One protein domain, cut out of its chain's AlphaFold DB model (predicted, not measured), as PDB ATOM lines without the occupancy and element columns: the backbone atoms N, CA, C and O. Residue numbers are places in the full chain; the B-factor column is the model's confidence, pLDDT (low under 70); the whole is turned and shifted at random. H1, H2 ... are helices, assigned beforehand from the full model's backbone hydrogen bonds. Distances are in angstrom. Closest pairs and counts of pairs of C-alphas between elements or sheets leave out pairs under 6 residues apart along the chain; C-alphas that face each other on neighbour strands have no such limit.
ATOM      1  N   ASP A   4     -18.906 -21.660 -17.714       96.56
ATOM      2  CA  ASP A   4     -19.796 -20.673 -18.338       96.56
ATOM      3  C   ASP A   4     -19.037 -19.684 -19.232       96.56
ATOM      4  O   ASP A   4     -19.444 -19.430 -20.360       96.56
ATOM      5  N   GLU A   5     -17.873 -19.197 -18.794       95.88
ATOM      6  CA  GLU A   5     -17.014 -18.314 -19.603       95.88
ATOM      7  C   GLU A   5     -16.545 -18.986 -20.904       95.88
ATOM      8  O   GLU A   5     -16.498 -18.363 -21.968       95.88
ATOM      9  N   ARG A   6     -16.203 -20.280 -20.837       95.88
ATOM     10  CA  ARG A   6     -15.834 -21.066 -22.024       95.88
ATOM     11  C   ARG A   6     -17.027 -21.255 -22.945       95.88
ATOM     12  O   ARG A   6     -16.870 -21.141 -24.157       95.88
ATOM     13  N   LEU A   7     -18.204 -21.512 -22.379       96.69
ATOM     14  CA  LEU A   7     -19.431 -21.668 -23.145       96.69
ATOM     15  C   LEU A   7     -19.794 -20.379 -23.892       96.69
ATOM     16  O   LEU A   7     -20.059 -20.447 -25.089       96.69
ATOM     17  N   VAL A   8     -19.725 -19.218 -23.234       97.31
ATOM     18  CA  VAL A   8     -19.942 -17.905 -23.871       97.31
ATOM     19  C   VAL A   8     -18.980 -17.706 -25.040       97.31
ATOM     20  O   VAL A   8     -19.416 -17.418 -26.149       97.31
ATOM     21  N   THR A   9     -17.688 -17.977 -24.833       97.06
ATOM     22  CA  THR A   9     -16.666 -17.821 -25.882       97.06
ATOM     23  C   THR A   9     -16.959 -18.695 -27.111       97.06
ATOM     24  O   THR A   9     -16.801 -18.252 -28.247       97.06
ATOM     25  N   ILE A  10     -17.399 -19.941 -26.901       97.50
ATOM     26  CA  ILE A  10     -17.753 -20.863 -27.994       97.50
ATOM     27  C   ILE A  10     -18.990 -20.365 -28.748       97.50
ATOM     28  O   ILE A  10     -19.020 -20.415 -29.979       97.50
ATOM     29  N   VAL A  11     -20.005 -19.889 -28.024       98.00
ATOM     30  CA  VAL A  11     -21.237 -19.358 -28.622       98.00
ATOM     31  C   VAL A  11     -20.941 -18.121 -29.468       98.00
ATOM     32  O   VAL A  11     -21.407 -18.053 -30.606       98.00
ATOM     33  N   ASP A  12     -20.132 -17.194 -28.958       98.00
ATOM     34  CA  ASP A  12     -19.730 -15.988 -29.686       98.00
ATOM     35  C   ASP A  12     -18.946 -16.341 -30.958       98.00
ATOM     36  O   ASP A  12     -19.264 -15.854 -32.046       98.00
ATOM     37  N   ALA A  13     -17.990 -17.272 -30.859       98.06
ATOM     38  CA  ALA A  13     -17.208 -17.726 -32.008       98.06
ATOM     39  C   ALA A  13     -18.086 -18.356 -33.106       98.06
ATOM     40  O   ALA A  13     -17.917 -18.055 -34.291       98.06
ATOM     41  N   GLU A  14     -19.047 -19.208 -32.737       98.19
ATOM     42  CA  GLU A  14     -19.970 -19.826 -33.695       98.19
ATOM     43  C   GLU A  14     -20.922 -18.794 -34.317       98.19
ATOM     44  O   GLU A  14     -21.213 -18.834 -35.520       98.19
ATOM     45  N   TRP A  15     -21.404 -17.839 -33.520       98.06
ATOM     46  CA  TRP A  15     -22.243 -16.748 -34.004       98.06
ATOM     47  C   TRP A  15     -21.519 -15.913 -35.069       98.06
ATOM     48  O   TRP A  15     -22.064 -15.672 -36.158       98.06
ATOM     49  N   ASP A  16     -20.270 -15.540 -34.804       98.25
ATOM     50  CA  ASP A  16     -19.434 -14.786 -35.733       98.25
ATOM     51  C   ASP A  16     -19.075 -15.595 -36.983       98.25
ATOM     52  O   ASP A  16     -19.146 -15.068 -38.104       98.25
ATOM     53  N   ALA A  17     -18.785 -16.891 -36.831       98.31
ATOM     54  CA  ALA A  17     -18.532 -17.794 -37.950       98.31
ATOM     55  C   ALA A  17     -19.742 -17.866 -38.893       98.31
ATOM     56  O   ALA A  17     -19.604 -17.684 -40.107       98.31
ATOM     57  N   ARG A  18     -20.959 -18.044 -38.359       98.12
ATOM     58  CA  ARG A  18     -22.194 -18.076 -39.166       98.12
ATOM     59  C   ARG A  18     -22.431 -16.773 -39.915       98.12
ATOM     60  O   ARG A  18     -22.776 -16.796 -41.102       98.12
ATOM     61  N   ARG A  19     -22.251 -15.634 -39.244       97.81
ATOM     62  CA  ARG A  19     -22.425 -14.305 -39.852       97.81
ATOM     63  C   ARG A  19     -21.426 -14.077 -40.979       97.81
ATOM     64  O   ARG A  19     -21.824 -13.676 -42.076       97.81
ATOM     65  N   THR A  20     -20.160 -14.394 -40.732       97.31
ATOM     66  CA  THR A  20     -19.078 -14.259 -41.711       97.31
ATOM     67  C   THR A  20     -19.314 -15.165 -42.916       97.31
ATOM     68  O   THR A  20     -19.308 -14.691 -44.053       97.31
ATOM     69  N   ASN A  21     -19.649 -16.438 -42.689       97.62
ATOM     70  CA  ASN A  21     -19.934 -17.399 -43.756       97.62
ATOM     71  C   ASN A  21     -21.131 -16.972 -44.613       97.62
ATOM     72  O   ASN A  21     -21.075 -17.046 -45.843       97.62
ATOM     73  N   LYS A  22     -22.203 -16.466 -43.988       97.56
ATOM     74  CA  LYS A  22     -23.369 -15.937 -44.707       97.56
ATOM     75  C   LYS A  22     -22.990 -14.745 -45.590       97.56
ATOM     76  O   LYS A  22     -23.387 -14.720 -46.754       97.56
ATOM     77  N   ARG A  23     -22.206 -13.795 -45.067       93.69
ATOM     78  CA  ARG A  23     -21.714 -12.635 -45.829       93.69
ATOM     79  C   ARG A  23     -20.869 -13.073 -47.024       93.69
ATOM     80  O   ARG A  23     -21.151 -12.657 -48.143       93.69
ATOM     81  N   LEU A  24     -19.873 -13.929 -46.801       93.88
ATOM     82  CA  LEU A  24     -18.985 -14.417 -47.860       93.88
ATOM     83  C   LEU A  24     -19.756 -15.173 -48.943       93.88
ATOM     84  O   LEU A  24     -19.499 -14.975 -50.128       93.88
ATOM     85  N   ARG A  25     -20.740 -15.992 -48.557       96.06
ATOM     86  CA  ARG A  25     -21.613 -16.681 -49.511       96.06
ATOM     87  C   ARG A  25     -22.379 -15.698 -50.396       96.06
ATOM     88  O   ARG A  25     -22.416 -15.901 -51.604       96.06
ATOM     89  N   TYR A  26     -22.967 -14.644 -49.826       94.94
ATOM     90  CA  TYR A  26     -23.684 -13.641 -50.620       94.94
ATOM     91  C   TYR A  26     -22.766 -12.839 -51.538       94.94
ATOM     92  O   TYR A  26     -23.137 -12.612 -52.683       94.94
ATOM     93  N   LEU A  27     -21.567 -12.466 -51.081       91.88
ATOM     94  CA  LEU A  27     -20.586 -11.786 -51.932       91.88
ATOM     95  C   LEU A  27     -20.197 -12.646 -53.141       91.88
ATOM     96  O   LEU A  27     -20.189 -12.148 -54.261       91.88
ATOM     97  N   ARG A  28     -19.956 -13.950 -52.937       92.19
ATOM     98  CA  ARG A  28     -19.685 -14.888 -54.041       92.19
ATOM     99  C   ARG A  28     -20.878 -15.016 -54.988       92.19
ATOM    100  O   ARG A  28     -20.699 -15.010 -56.198       92.19
ATOM    101  N   GLN A  29     -22.087 -15.126 -54.440       96.00
ATOM    102  CA  GLN A  29     -23.310 -15.285 -55.229       96.00
ATOM    103  C   GLN A  29     -23.659 -14.034 -56.046       96.00
ATOM    104  O   GLN A  29     -24.267 -14.160 -57.103       96.00
ATOM    105  N   ALA A  30     -23.277 -12.843 -55.576       92.69
ATOM    106  CA  ALA A  30     -23.501 -11.594 -56.297       92.69
ATOM    107  C   ALA A  30     -22.697 -11.500 -57.605       92.69
ATOM    108  O   ALA A  30     -23.071 -10.723 -58.476       92.69
ATOM    109  N   GLY A  31     -21.622 -12.287 -57.756       92.25
ATOM    110  CA  GLY A  31     -20.869 -12.365 -59.009       92.25
ATOM    111  C   GLY A  31     -20.223 -11.042 -59.423       92.25
ATOM    112  O   GLY A  31     -20.110 -10.773 -60.616       92.25
ATOM    113  N   PHE A  32     -19.835 -10.202 -58.456       89.12
ATOM    114  CA  PHE A  32     -19.172  -8.935 -58.756       89.12
ATOM    115  C   PHE A  32     -17.869  -9.179 -59.533       89.12
ATOM    116  O   PHE A  32     -17.107 -10.066 -59.132       89.12
ATOM    117  N   PRO A  33     -17.576  -8.384 -60.582       88.38
ATOM    118  CA  PRO A  33     -16.328  -8.504 -61.336       88.38
ATOM    119  C   PRO A  33     -15.094  -8.391 -60.434       88.38
ATOM    120  O   PRO A  33     -14.175  -9.195 -60.530       88.38
ATOM    121  N   GLU A  34     -15.135  -7.454 -59.483       88.00
ATOM    122  CA  GLU A  34     -14.059  -7.191 -58.528       88.00
ATOM    123  C   GLU A  34     -14.449  -7.654 -57.119       88.00
ATOM    124  O   GLU A  34     -14.846  -6.872 -56.254       88.00
ATOM    125  N   VAL A  42      -9.740   2.832 -52.001       93.19
ATOM    126  CA  VAL A  42     -10.117   3.997 -52.806       93.19
ATOM    127  C   VAL A  42      -8.994   5.027 -52.778       93.19
ATOM    128  O   VAL A  42      -8.575   5.511 -51.729       93.19
ATOM    129  N   ARG A  43      -8.553   5.408 -53.975       94.25
ATOM    130  CA  ARG A  43      -7.587   6.482 -54.188       94.25
ATOM    131  C   ARG A  43      -8.276   7.842 -54.246       94.25
ATOM    132  O   ARG A  43      -9.207   8.028 -55.037       94.25
ATOM    133  N   TYR A  44      -7.769   8.776 -53.447       94.12
ATOM    134  CA  TYR A  44      -8.255  10.155 -53.325       94.12
ATOM    135  C   TYR A  44      -7.269  11.182 -53.894       94.12
ATOM    136  O   TYR A  44      -7.249  12.322 -53.447       94.12
ATOM    137  N   ASP A  45      -6.438  10.775 -54.858       94.12
ATOM    138  CA  ASP A  45      -5.559  11.692 -55.585       94.12
ATOM    139  C   ASP A  45      -6.368  12.850 -56.211       94.12
ATOM    140  O   ASP A  45      -7.517  12.667 -56.628       94.12
ATOM    141  N   ASP A  46      -5.775  14.043 -56.297       90.19
ATOM    142  CA  ASP A  46      -6.474  15.264 -56.734       90.19
ATOM    143  C   ASP A  46      -7.083  15.154 -58.147       90.19
ATOM    144  O   ASP A  46      -8.116  15.761 -58.446       90.19
ATOM    145  N   ASP A  47      -6.483  14.344 -59.025       91.81
ATOM    146  CA  ASP A  47      -6.959  14.099 -60.391       91.81
ATOM    147  C   ASP A  47      -8.309  13.360 -60.432       91.81
ATOM    148  O   ASP A  47      -9.100  13.555 -61.362       91.81
ATOM    149  N   ARG A  48      -8.614  12.569 -59.395       88.69
ATOM    150  CA  ARG A  48      -9.868  11.816 -59.243       88.69
ATOM    151  C   ARG A  48     -11.046  12.701 -58.859       88.69
ATOM    152  O   ARG A  48     -12.184  12.311 -59.117       88.69
ATOM    153  N   LYS A  49     -10.785  13.861 -58.240       89.94
ATOM    154  CA  LYS A  49     -11.808  14.820 -57.779       89.94
ATOM    155  C   LYS A  49     -12.895  14.165 -56.912       89.94
ATOM    156  O   LYS A  49     -14.082  14.444 -57.077       89.94
ATOM    157  N   LEU A  50     -12.496  13.259 -56.016       92.12
ATOM    158  CA  LEU A  50     -13.403  12.555 -55.108       92.12
ATOM    159  C   LEU A  50     -13.468  13.242 -53.748       92.12
ATOM    160  O   LEU A  50     -12.442  13.506 -53.127       92.12
ATOM    161  N   ASP A  51     -14.682  13.446 -53.249       93.75
ATOM    162  CA  ASP A  51     -14.903  13.880 -51.873       93.75
ATOM    163  C   ASP A  51     -14.802  12.674 -50.924       93.75
ATOM    164  O   ASP A  51     -15.688  11.814 -50.878       93.75
ATOM    165  N   CYS A  52     -13.711  12.613 -50.159       94.50
ATOM    166  CA  CYS A  52     -13.464  11.552 -49.182       94.50
ATOM    167  C   CYS A  52     -14.575  11.447 -48.128       94.50
ATOM    168  O   CYS A  52     -14.992  10.342 -47.774       94.50
ATOM    169  N   SER A  53     -15.117  12.581 -47.676       95.25
ATOM    170  CA  SER A  53     -16.179  12.595 -46.669       95.25
ATOM    171  C   SER A  53     -17.468  11.965 -47.202       95.25
ATOM    172  O   SER A  53     -18.074  11.128 -46.528       95.25
ATOM    173  N   LEU A  54     -17.827  12.273 -48.452       94.94
ATOM    174  CA  LEU A  54     -18.997  11.705 -49.115       94.94
ATOM    175  C   LEU A  54     -18.843  10.199 -49.353       94.94
ATOM    176  O   LEU A  54     -19.776   9.437 -49.096       94.94
ATOM    177  N   ILE A  55     -17.675   9.743 -49.823       95.25
ATOM    178  CA  ILE A  55     -17.428   8.307 -50.033       95.25
ATOM    179  C   ILE A  55     -17.534   7.541 -48.710       95.25
ATOM    180  O   ILE A  55     -18.173   6.485 -48.662       95.25
ATOM    181  N   LEU A  56     -16.985   8.084 -47.620       94.94
ATOM    182  CA  LEU A  56     -17.118   7.492 -46.289       94.94
ATOM    183  C   LEU A  56     -18.577   7.472 -45.808       94.94
ATOM    184  O   LEU A  56     -19.016   6.454 -45.265       94.94
ATOM    185  N   GLU A  57     -19.364   8.524 -46.051       95.44
ATOM    186  CA  GLU A  57     -20.801   8.507 -45.743       95.44
ATOM    187  C   GLU A  57     -21.530   7.410 -46.537       95.44
ATOM    188  O   GLU A  57     -22.291   6.625 -45.970       95.44
ATOM    189  N   LEU A  58     -21.283   7.296 -47.842       95.81
ATOM    190  CA  LEU A  58     -21.920   6.276 -48.678       95.81
ATOM    191  C   LEU A  58     -21.521   4.850 -48.261       95.81
ATOM    192  O   LEU A  58     -22.369   3.950 -48.296       95.81
ATOM    193  N   SER A  59     -20.275   4.657 -47.815       95.25
ATOM    194  CA  SER A  59     -19.721   3.359 -47.403       95.25
ATOM    195  C   SER A  59     -20.441   2.720 -46.213       95.25
ATOM    196  O   SER A  59     -20.481   1.496 -46.089       95.25
ATOM    197  N   ASN A  60     -21.065   3.527 -45.349       95.25
ATOM    198  CA  ASN A  60     -21.783   3.028 -44.177       95.25
ATOM    199  C   ASN A  60     -23.183   2.465 -44.513       95.25
ATOM    200  O   ASN A  60     -23.912   2.024 -43.612       95.25
ATOM    201  N   CYS A  61     -23.587   2.510 -45.791       95.50
ATOM    202  CA  CYS A  61     -24.882   2.046 -46.299       95.50
ATOM    203  C   CYS A  61     -26.094   2.600 -45.520       95.50
ATOM    204  O   CYS A  61     -27.160   1.980 -45.461       95.50
ATOM    205  N   GLY A  62     -25.958   3.766 -44.885       97.50
ATOM    206  CA  GLY A  62     -27.037   4.452 -44.177       97.50
ATOM    207  C   GLY A  62     -28.138   4.901 -45.132       97.50
ATOM    208  O   GLY A  62     -29.317   4.810 -44.805       97.50
ATOM    209  N   TRP A  63     -27.771   5.289 -46.355       96.56
ATOM    210  CA  TRP A  63     -28.718   5.624 -47.415       96.56
ATOM    211  C   TRP A  63     -29.644   4.449 -47.775       96.56
ATOM    212  O   TRP A  63     -30.842   4.674 -47.922       96.56
ATOM    213  N   VAL A  64     -29.147   3.205 -47.791       96.44
ATOM    214  CA  VAL A  64     -29.977   2.000 -47.997       96.44
ATOM    215  C   VAL A  64     -30.998   1.856 -46.869       96.44
ATOM    216  O   VAL A  64     -32.194   1.714 -47.118       96.44
ATOM    217  N   ARG A  65     -30.536   1.942 -45.613       97.12
ATOM    218  CA  ARG A  65     -31.390   1.823 -44.414       97.12
ATOM    219  C   ARG A  65     -32.472   2.901 -44.369       97.12
ATOM    220  O   ARG A  65     -33.615   2.613 -44.025       97.12
ATOM    221  N   ASN A  66     -32.117   4.115 -44.775       97.38
ATOM    222  CA  ASN A  66     -33.003   5.275 -44.792       97.38
ATOM    223  C   ASN A  66     -33.827   5.395 -46.085       97.38
ATOM    224  O   ASN A  66     -34.532   6.386 -46.249       97.38
TER     225      ASN A  66
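This is residues 4 to 34 and 42 to 66 of the 81 residues of the protein "IstB_IS21 domain-containing protein" of Slackia exigua (strain ATCC 700122 / DSM 15923 / CIP 105133 / JCM 11022 / KCTC 5966 / S-7) (UniProt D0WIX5). One long helix, H1, sticks out as a lone arm; beyond a cut in the chain lies a small piece in which residues 42 to 51, a stretch with no named element, lead into two short helices, H2 and H3, one after the other. H1 packs on neither of them, and the whole is a loose-jointed, open shape. The printed part has 56 residues, with three named helices in the order H1, H2, H3 and no named strand; the class is all helix. It is extended, with a radius of gyration of the C-alphas of 17.9 A and spans of 55 by 27 by 26 A.

Begin with H1, residues 4 to 30, which touches no helix. Look next at H2, residues 52 to 59: H1 and H2 are apart, with no C-alpha of the one within 8 A of the other. From H2 a tight link of 2 residues leads to H3, residues 62 to 65, and these two meet only through their link. H1 and H3 are apart as well. In H1 and H2 every O i to N i+4 pair is within hydrogen-bond range; H3, with 4 residues, is too short for such a pair, and its one O i to N i+3 pair is within range.

Find C-alpha 4 of Asp 4 at (-19.796, -20.673, -18.338); from there H1 runs 39.2 A to C-alpha 30 at (-23.501, -11.594, -56.297). H2 begins at C-alpha 52, at (-13.464, 11.552, -49.182), and is 10.5 A long. H3 is 5.1 A long and ends at C-alpha 65, at (-31.390, 1.823, -44.414).

The outline is only just a rod, and its two farthest C-alphas, those of Asp 4 and Asp 47, are 56.1 A apart. Residues 35 to 41 are not printed; C-alphas 34 and 42 are 13.2 A apart across this cut, which falls in the link from H1 to H2. Residues 4 to 34 and 56 to 66 stand free. The mean pLDDT of the printed part is 95.0, and no printed residue is under 70.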